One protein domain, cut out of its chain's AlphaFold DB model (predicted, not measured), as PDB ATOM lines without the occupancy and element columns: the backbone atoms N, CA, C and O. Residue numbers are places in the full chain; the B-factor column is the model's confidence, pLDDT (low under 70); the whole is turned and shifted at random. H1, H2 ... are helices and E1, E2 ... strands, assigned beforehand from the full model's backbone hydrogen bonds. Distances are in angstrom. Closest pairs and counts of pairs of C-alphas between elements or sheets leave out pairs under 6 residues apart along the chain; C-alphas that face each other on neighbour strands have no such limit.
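Overview. This is residues 2 to 67 of the 69 residues of the protein "DUF523 domain-containing protein" of Anaerolineae bacterium (UniProt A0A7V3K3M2). Two short parallel strands, E1 and E4, lie side by side in the middle, with helix H2 packed on one side of them, H1 next to H2, and the small helix H3 on the other side by E4. A small hairpin, E2 and E3, with its loop makes one end of the long axis. The printed part has 66 residues, with three named helices and four named strands in the order H1, E1, E2, E3, H2, E4, H3; the class is mixed, helices and strands, in two separate two-stranded sheets, one parallel and one antiparallel. The whole is compact, with a radius of gyration of the C-alphas of 12.2 A, and spans 38 by 26 by 14 A, only just flat.

Along the chain. Find C-alpha 2 at (-44.673, 57.788, -42.550); from there H1 runs through residues 2 to 8, 9.9 A. Next look at E1, residues 13 to 16, 9.8 A, which begins at C-alpha 13 at (-36.250, 49.738, -40.320). E2, residues 27 to 29, is 7.1 A long, and E3, residues 37 to 39, is 7.0 A. H2, residues 43 to 50, is the longest helix, 10.4 A. E4, residues 54 to 57, runs 10.3 A. H3, residues 61 to 65, is 6.0 A and ends at C-alpha 65 at (-30.112, 45.900, -32.457).

Arrangement. Start at H1, which touches H2: their closest C-alphas, those of Leu 3 and Leu 48, are 5.9 A apart, and they run the same way at a steep tilt of 39 degrees. E1 and E4 are parallel neighbours at 25 degrees; look for N 14 and O 54 at 2.8 A and N 56 and O 14 at 2.9 A, within hydrogen-bond range. E2 and E3 form a hairpin, antiparallel at 139 degrees, with N 28 and O 38 at 3.0 A and N 38 and O 28 at 2.9 A. The closest C-alphas of H2 and E4, those of Arg 49 and Val 55, are 6.2 A apart; those of H2 and E1, Leu 16 and Ala 45, are 7.5 A apart. The closest C-alphas of E4 and H3, those of Phe 56 and Ala 64, are 6.4 A apart. H2 and H3 are apart, and E1 and H3 only just, at 8.0 A. In H1, H2 and H3 every O i to N i+4 pair is within hydrogen-bond range.

Size, cuts and confidence. The two C-alphas farthest apart, those of Gly 10 and Gln 34, are 38.6 A from each other. The printed part has no cut, and no link is long; the links E1 to E2, with 10 residues, and E2 to E3, with 7, are short. The mean pLDDT of the printed part is 95.7, and no printed residue is under 70; H3 has a mean of 85.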
ATOM      1  N   ALA A   2     -45.866  58.562 -42.938       96.69
ATOM      2  CA  ALA A   2     -44.673  57.788 -42.550       96.69
ATOM      3  C   ALA A   2     -44.057  56.942 -43.683       96.69
ATOM      4  O   ALA A   2     -42.865  57.052 -43.938       96.69
ATOM      5  N   LEU A   3     -44.864  56.174 -44.428       97.94
ATOM      6  CA  LEU A   3     -44.369  55.365 -45.553       97.94
ATOM      7  C   LEU A   3     -43.708  56.205 -46.659       97.94
ATOM      8  O   LEU A   3     -42.682  55.816 -47.212       97.94
ATOM      9  N   ALA A   4     -44.279  57.367 -46.978       98.31
ATOM     10  CA  ALA A   4     -43.710  58.258 -47.984       98.31
ATOM     11  C   ALA A   4     -42.342  58.797 -47.538       98.31
ATOM     12  O   ALA A   4     -41.396  58.796 -48.324       98.31
ATOM     13  N   LEU A   5     -42.218  59.191 -46.265       98.19
ATOM     14  CA  LEU A   5     -40.943  59.612 -45.686       98.19
ATOM     15  C   LEU A   5     -39.924  58.468 -45.692       98.19
ATOM     16  O   LEU A   5     -38.806  58.660 -46.158       98.19
ATOM     17  N   ALA A   6     -40.328  57.276 -45.248       98.00
ATOM     18  CA  ALA A   6     -39.483  56.089 -45.215       98.00
ATOM     19  C   ALA A   6     -38.898  55.762 -46.598       98.00
ATOM     20  O   ALA A   6     -37.696  55.541 -46.726       98.00
ATOM     21  N   ARG A   7     -39.722  55.824 -47.651       97.62
ATOM     22  CA  ARG A   7     -39.264  55.668 -49.040       97.62
ATOM     23  C   ARG A   7     -38.288  56.768 -49.448       97.62
ATOM     24  O   ARG A   7     -37.244  56.463 -50.013       97.62
ATOM     25  N   ARG A   8     -38.601  58.030 -49.133       98.44
ATOM     26  CA  ARG A   8     -37.778  59.194 -49.497       98.44
ATOM     27  C   ARG A   8     -36.375  59.142 -48.894       98.44
ATOM     28  O   ARG A   8     -35.428  59.535 -49.562       98.44
ATOM     29  N   VAL A   9     -36.245  58.673 -47.655       98.00
ATOM     30  CA  VAL A   9     -34.948  58.583 -46.960       98.00
ATOM     31  C   VAL A   9     -34.270  57.221 -47.130       98.00
ATOM     32  O   VAL A   9     -33.203  56.994 -46.572       98.00
ATOM     33  N   GLY A  10     -34.887  56.293 -47.867       97.25
ATOM     34  CA  GLY A  10     -34.355  54.943 -48.042       97.25
ATOM     35  C   GLY A  10     -34.335  54.116 -46.752       97.25
ATOM     36  O   GLY A  10     -33.499  53.223 -46.617       97.25
ATOM     37  N   ALA A  11     -35.249  54.383 -45.815       96.44
ATOM     38  CA  ALA A  11     -35.359  53.612 -44.584       96.44
ATOM     39  C   ALA A  11     -35.625  52.127 -44.884       96.44
ATOM     40  O   ALA A  11     -36.259  51.761 -45.879       96.44
ATOM     41  N   ARG A  12     -35.107  51.266 -44.008       95.12
ATOM     42  CA  ARG A  12     -35.328  49.808 -44.030       95.12
ATOM     43  C   ARG A  12     -35.955  49.297 -42.740       95.12
ATOM     44  O   ARG A  12     -36.606  48.263 -42.755       95.12
ATOM     45  N   VAL A  13     -35.784  50.057 -41.663       95.06
ATOM     46  CA  VAL A  13     -36.250  49.738 -40.320       95.06
ATOM     47  C   VAL A  13     -37.092  50.903 -39.801       95.06
ATOM     48  O   VAL A  13     -36.777  52.062 -40.083       95.06
ATOM     49  N   ALA A  14     -38.148  50.599 -39.052       95.81
ATOM     50  CA  ALA A  14     -38.930  51.559 -38.284       95.81
ATOM     51  C   ALA A  14     -39.123  51.049 -36.850       95.81
ATOM     52  O   ALA A  14     -39.578  49.926 -36.656       95.81
ATOM     53  N   ILE A  15     -38.809  51.892 -35.866       96.06
ATOM     54  CA  ILE A  15     -39.095  51.641 -34.447       96.06
ATOM     55  C   ILE A  15     -40.332  52.460 -34.085       96.06
ATOM     56  O   ILE A  15     -40.360  53.673 -34.309       96.06
ATOM     57  N   LEU A  16     -41.372  51.801 -33.584       96.94
ATOM     58  CA  LEU A  16     -42.698  52.377 -33.393       96.94
ATOM     59  C   LEU A  16     -43.193  52.178 -31.961       96.94
ATOM     60  O   LEU A  16     -42.981  51.122 -31.386       96.94
ATOM     61  N   LYS A  17     -43.918  53.172 -31.427       97.12
ATOM     62  CA  LYS A  17     -44.561  53.105 -30.104       97.12
ATOM     63  C   LYS A  17     -45.614  51.987 -30.053       97.12
ATOM     64  O   LYS A  17     -46.618  52.071 -30.770       97.12
ATOM     65  N   GLU A  18     -45.461  51.038 -29.134       97.69
ATOM     66  CA  GLU A  18     -46.381  49.907 -28.969       97.69
ATOM     67  C   GLU A  18     -47.764  50.344 -28.473       97.69
ATOM     68  O   GLU A  18     -47.905  51.389 -27.817       97.69
ATOM     69  N   ARG A  19     -48.778  49.504 -28.737       97.62
ATOM     70  CA  ARG A  19     -50.183  49.603 -28.282       97.62
ATOM     71  C   ARG A  19     -51.002  50.698 -28.964       97.62
ATOM     72  O   ARG A  19     -52.225  50.739 -28.831       97.62
ATOM     73  N   SER A  20     -50.349  51.589 -29.706       96.88
ATOM     74  CA  SER A  20     -51.011  52.637 -30.482       96.88
ATOM     75  C   SER A  20     -51.861  52.032 -31.610       96.88
ATOM     76  O   SER A  20     -51.352  51.193 -32.353       96.88
ATOM     77  N   PRO A  21     -53.097  52.509 -31.852       96.94
ATOM     78  CA  PRO A  21     -53.922  52.038 -32.974       96.94
ATOM     79  C   PRO A  21     -53.301  52.329 -34.353       96.94
ATOM     80  O   PRO A  21     -53.727  51.781 -35.365       96.94
ATOM     81  N   SER A  22     -52.287  53.197 -34.416       97.81
ATOM     82  CA  SER A  22     -51.527  53.466 -35.637       97.81
ATOM     83  C   SER A  22     -50.172  52.759 -35.642       97.81
ATOM     84  O   SER A  22     -49.784  52.193 -36.660       97.81
ATOM     85  N   CYS A  23     -49.459  52.769 -34.516       98.00
ATOM     86  CA  CYS A  23     -48.043  52.395 -34.464       98.00
ATOM     87  C   CYS A  23     -47.766  51.035 -33.806       98.00
ATOM     88  O   CYS A  23     -46.662  50.532 -33.970       98.00
ATOM     89  N   GLY A  24     -48.740  50.447 -33.102       97.75
ATOM     90  CA  GLY A  24     -48.563  49.172 -32.411       97.75
ATOM     91  C   GLY A  24     -48.152  48.059 -33.370       97.75
ATOM     92  O   GLY A  24     -48.672  47.978 -34.486       97.75
ATOM     93  N   SER A  25     -47.186  47.241 -32.967       97.44
ATOM     94  CA  SER A  25     -46.528  46.266 -33.841       97.44
ATOM     95  C   SER A  25     -46.882  44.819 -33.507       97.44
ATOM     96  O   SER A  25     -46.884  43.980 -34.414       97.44
ATOM     97  N   HIS A  26     -47.259  44.566 -32.252       97.38
ATOM     98  CA  HIS A  26     -47.694  43.260 -31.749       97.38
ATOM     99  C   HIS A  26     -49.128  43.274 -31.230       97.38
ATOM    100  O   HIS A  26     -49.878  42.311 -31.428       97.38
ATOM    101  N   VAL A  27     -49.513  44.360 -30.553       98.19
ATOM    102  CA  VAL A  27     -50.826  44.501 -29.921       98.19
ATOM    103  C   VAL A  27     -51.411  45.893 -30.129       98.19
ATOM    104  O   VAL A  27     -50.705  46.895 -30.237       98.19
ATOM    105  N   VAL A  28     -52.737  45.976 -30.114       98.19
ATOM    106  CA  VAL A  28     -53.492  47.234 -30.154       98.19
ATOM    107  C   VAL A  28     -54.648  47.181 -29.162       98.19
ATOM    108  O   VAL A  28     -55.051  46.106 -28.716       98.19
ATOM    109  N   TYR A  29     -55.187  48.339 -28.787       97.94
ATOM    110  CA  TYR A  29     -56.434  48.374 -28.024       97.94
ATOM    111  C   TYR A  29     -57.603  47.851 -28.861       97.94
ATOM    112  O   TYR A  29     -57.706  48.145 -30.048       97.94
ATOM    113  N   ASP A  30     -58.519  47.138 -28.215       96.44
ATOM    114  CA  ASP A  30     -59.681  46.511 -28.859       96.44
ATOM    115  C   ASP A  30     -60.790  47.485 -29.302       96.44
ATOM    116  O   ASP A  30     -61.816  47.064 -29.830       96.44
ATOM    117  N   GLY A  31     -60.609  48.791 -29.076       96.06
ATOM    118  CA  GLY A  31     -61.568  49.831 -29.451       96.06
ATOM    119  C   GLY A  31     -62.774  49.971 -28.516       96.06
ATOM    120  O   GLY A  31     -63.593  50.859 -28.731       96.06
ATOM    121  N   THR A  32     -62.876  49.174 -27.446       97.75
ATOM    122  CA  THR A  32     -64.000  49.232 -26.486       97.75
ATOM    123  C   THR A  32     -63.828  50.297 -25.400       97.75
ATOM    124  O   THR A  32     -64.711  50.485 -24.567       97.75
ATOM    125  N   PHE A  33     -62.679  50.982 -25.378       96.12
ATOM    126  CA  PHE A  33     -62.270  51.933 -24.333       96.12
ATOM    127  C   PHE A  33     -62.128  51.320 -22.926       96.12
ATOM    128  O   PHE A  33     -61.953  52.043 -21.948       96.12
ATOM    129  N   GLN A  34     -62.079  49.989 -22.815       97.38
ATOM    130  CA  GLN A  34     -61.851  49.268 -21.553       97.38
ATOM    131  C   GLN A  34     -60.364  48.999 -21.269       97.38
ATOM    132  O   GLN A  34     -60.021  48.237 -20.369       97.38
ATOM    133  N   ARG A  35     -59.460  49.619 -22.046       96.12
ATOM    134  CA  ARG A  35     -57.996  49.419 -21.994       96.12
ATOM    135  C   ARG A  35     -57.553  47.969 -22.215       96.12
ATOM    136  O   ARG A  35     -56.449  47.597 -21.822       96.12
ATOM    137  N   ARG A  36     -58.379  47.162 -22.880       97.94
ATOM    138  CA  ARG A  36     -58.033  45.793 -23.250       97.94
ATOM    139  C   ARG A  36     -57.146  45.792 -24.490       97.94
ATOM    140  O   ARG A  36     -57.453  46.454 -25.481       97.94
ATOM    141  N   LEU A  37     -56.050  45.045 -24.412       98.31
ATOM    142  CA  LEU A  37     -55.139  44.809 -25.527       98.31
ATOM    143  C   LEU A  37     -55.506  43.501 -26.223       98.31
ATOM    144  O   LEU A  37     -55.861  42.517 -25.569       98.31
ATOM    145  N   ILE A  38     -55.399  43.505 -27.546       97.94
ATOM    146  CA  ILE A  38     -55.579  42.338 -28.407       97.94
ATOM    147  C   ILE A  38     -54.386  42.209 -29.360       97.94
ATOM    148  O   ILE A  38     -53.793  43.232 -29.720       97.94
ATOM    149  N   PRO A  39     -54.029  40.983 -29.788       98.38
ATOM    150  CA  PRO A  39     -53.063  40.790 -30.862       98.38
ATOM    151  C   PRO A  39     -53.505  41.536 -32.121       98.38
ATOM    152  O   PRO A  39     -54.667  41.455 -32.521       98.38
ATOM    153  N   GLY A  40     -52.586  42.266 -32.741       96.50
ATOM    154  CA  GLY A  40     -52.890  43.070 -33.917       96.50
ATOM    155  C   GLY A  40     -51.868  44.170 -34.151       96.50
ATOM    156  O   GLY A  40     -51.006  44.431 -33.320       96.50
ATOM    157  N   GLN A  41     -51.972  44.826 -35.303       97.81
ATOM    158  CA  GLN A  41     -51.042  45.874 -35.709       97.81
ATOM    159  C   GLN A  41     -51.795  47.156 -36.020       97.81
ATOM    160  O   GLN A  41     -52.879  47.135 -36.606       97.81
ATOM    161  N   GLY A  42     -51.193  48.281 -35.659       97.94
ATOM    162  CA  GLY A  42     -51.683  49.581 -36.060       97.94
ATOM    163  C   GLY A  42     -51.503  49.816 -37.560       97.94
ATOM    164  O   GLY A  42     -50.639  49.225 -38.214       97.94
ATOM    165  N   LEU A  43     -52.312  50.715 -38.122       97.94
ATOM    166  CA  LEU A  43     -52.354  50.937 -39.575       97.94
ATOM    167  C   LEU A  43     -51.014  51.402 -40.169       97.94
ATOM    168  O   LEU A  43     -50.670  51.029 -41.291       97.94
ATOM    169  N   THR A  44     -50.232  52.196 -39.430       98.25
ATOM    170  CA  THR A  44     -48.892  52.615 -39.863       98.25
ATOM    171  C   THR A  44     -47.910  51.449 -39.825       98.25
ATOM    172  O   THR A  44     -47.161  51.275 -40.787       98.25
ATOM    173  N   ALA A  45     -47.928  50.638 -38.762       98.25
ATOM    174  CA  ALA A  45     -47.082  49.450 -38.661       98.25
ATOM    175  C   ALA A  45     -47.365  48.472 -39.813       98.25
ATOM    176  O   ALA A  45     -46.438  48.064 -40.515       98.25
ATOM    177  N   LEU A  46     -48.647  48.199 -40.080       98.19
ATOM    178  CA  LEU A  46     -49.081  47.355 -41.193       98.19
ATOM    179  C   LEU A  46     -48.608  47.906 -42.545       98.19
ATOM    180  O   LEU A  46     -48.055  47.160 -43.353       98.19
ATOM    181  N   ALA A  47     -48.782  49.207 -42.798       98.31
ATOM    182  CA  ALA A  47     -48.389  49.826 -44.065       98.31
ATOM    183  C   ALA A  47     -46.868  49.793 -44.301       98.31
ATOM    184  O   ALA A  47     -46.425  49.589 -45.431       98.31
ATOM    185  N   LEU A  48     -46.063  49.989 -43.252       98.38
ATOM    186  CA  LEU A  48     -44.603  49.928 -43.340       98.38
ATOM    187  C   LEU A  48     -44.115  48.489 -43.549       98.38
ATOM    188  O   LEU A  48     -43.320  48.262 -44.463       98.38
ATOM    189  N   ARG A  49     -44.647  47.517 -42.790       97.62
ATOM    190  CA  ARG A  49     -44.354  46.087 -42.996       97.62
ATOM    191  C   ARG A  49     -44.723  45.634 -44.406       97.62
ATOM    192  O   ARG A  49     -43.903  45.037 -45.093       97.62
ATOM    193  N   SER A  50     -45.918  45.994 -44.879       98.06
ATOM    194  CA  SER A  50     -46.391  45.656 -46.233       98.06
ATOM    195  C   SER A  50     -45.528  46.270 -47.338       98.06
ATOM    196  O   SER A  50     -45.480  45.755 -48.451       98.06
ATOM    197  N   ALA A  51     -44.830  47.370 -47.049       97.75
ATOM    198  CA  ALA A  51     -43.885  47.991 -47.968       97.75
ATOM    199  C   ALA A  51     -42.465  47.398 -47.893       97.75
ATOM    200  O   ALA A  51     -41.560  47.938 -48.533       97.75
ATOM    201  N   GLY A  52     -42.262  46.323 -47.126       97.00
ATOM    202  CA  GLY A  52     -40.985  45.620 -46.999       97.00
ATOM    203  C   GLY A  52     -40.035  46.207 -45.959       97.00
ATOM    204  O   GLY A  52     -38.856  45.861 -45.961       97.00
ATOM    205  N   LEU A  53     -40.507  47.100 -45.082       96.81
ATOM    206  CA  LEU A  53     -39.710  47.546 -43.945       96.81
ATOM    207  C   LEU A  53     -39.819  46.554 -42.794       96.81
ATOM    208  O   LEU A  53     -40.880  45.991 -42.522       96.81
ATOM    209  N   GLN A  54     -38.727  46.420 -42.056       95.69
ATOM    210  CA  GLN A  54     -38.746  45.793 -40.745       95.69
ATOM    211  C   GLN A  54     -39.307  46.781 -39.742       95.69
ATOM    212  O   GLN A  54     -38.912  47.946 -39.701       95.69
ATOM    213  N   VAL A  55     -40.268  46.317 -38.963       96.56
ATOM    214  CA  VAL A  55     -40.952  47.139 -37.978       96.56
ATOM    215  C   VAL A  55     -40.768  46.476 -36.630       96.56
ATOM    216  O   VAL A  55     -41.054  45.288 -36.497       96.56
ATOM    217  N   PHE A  56     -40.306  47.261 -35.670       96.88
ATOM    218  CA  PHE A  56     -40.078  46.859 -34.291       96.88
ATOM    219  C   PHE A  56     -40.843  47.795 -33.366       96.88
ATOM    220  O   PHE A  56     -41.022  48.980 -33.675       96.88
ATOM    221  N   SER A  57     -41.270  47.274 -32.229       97.06
ATOM    222  CA  SER A  57     -41.648  48.082 -31.084       97.06
ATOM    223  C   SER A  57     -40.405  48.681 -30.416       97.06
ATOM    224  O   SER A  57     -39.307  48.136 -30.500       97.06
ATOM    225  N   GLU A  58     -40.574  49.774 -29.674       95.00
ATOM    226  CA  GLU A  58     -39.609  50.200 -28.655       95.00
ATOM    227  C   GLU A  58     -39.437  49.203 -27.489       95.00
ATOM    228  O   GLU A  58     -38.621  49.445 -26.607       95.00
ATOM    229  N   GLU A  59     -40.207  48.117 -27.446       96.06
ATOM    230  CA  GLU A  59     -40.047  46.992 -26.518       96.06
ATOM    231  C   GLU A  59     -39.132  45.888 -27.115       96.06
ATOM    232  O   GLU A  59     -38.603  45.071 -26.367       96.06
ATOM    233  N   ASP A  60     -38.844  45.918 -28.427       93.88
ATOM    234  CA  ASP A  60     -38.060  44.897 -29.152       93.88
ATOM    235  C   ASP A  60     -36.573  45.285 -29.326       93.88
ATOM    236  O   ASP A  60     -35.963  45.008 -30.363       93.88
ATOM    237  N   TRP A  61     -35.967  45.980 -28.354       87.00
ATOM    238  CA  TRP A  61     -34.620  46.558 -28.515       87.00
ATOM    239  C   TRP A  61     -33.555  45.545 -28.931       87.00
ATOM    240  O   TRP A  61     -32.758  45.839 -29.821       87.00
ATOM    241  N   ASP A  62     -33.551  44.360 -28.324       89.25
ATOM    242  CA  ASP A  62     -32.581  43.321 -28.663       89.25
ATOM    243  C   ASP A  62     -32.762  42.854 -30.112       89.25
ATOM    244  O   ASP A  62     -31.799  42.799 -30.880       89.25
ATOM    245  N   GLU A  63     -33.999  42.592 -30.536       86.75
ATOM    246  CA  GLU A  63     -34.285  42.163 -31.907       86.75
ATOM    247  C   GLU A  63     -33.908  43.249 -32.922       86.75
ATOM    248  O   GLU A  63     -33.300  42.948 -33.949       86.75
ATOM    249  N   ALA A  64     -34.189  44.516 -32.607       84.19
ATOM    250  CA  ALA A  64     -33.853  45.655 -33.453       84.19
ATOM    251  C   ALA A  64     -32.333  45.881 -33.574       84.19
ATOM    252  O   ALA A  64     -31.851  46.215 -34.659       84.19
ATOM    253  N   LEU A  65     -31.569  45.701 -32.489       80.12
ATOM    254  CA  LEU A  65     -30.112  45.900 -32.457       80.12
ATOM    255  C   LEU A  65     -29.344  44.761 -33.127       80.12
ATOM    256  O   LEU A  65     -28.340  45.001 -33.800       80.12
ATOM    257  N   PHE A  66     -29.810  43.526 -32.954       81.06
ATOM    258  CA  PHE A  66     -29.177  42.341 -33.531       81.06
ATOM    259  C   PHE A  66     -29.778  41.938 -34.875       81.06
ATOM    260  O   PHE A  66     -29.427  40.884 -35.414       81.06
ATOM    261  N   HIS A  67     -30.634  42.787 -35.446       73.81
ATOM    262  CA  HIS A  67     -31.184  42.587 -36.769       73.81
ATOM    263  C   HIS A  67     -30.064  42.597 -37.825       73.81
ATOM    264  O   HIS A  67     -29.611  43.647 -38.292       73.81
TER     265      HIS A  67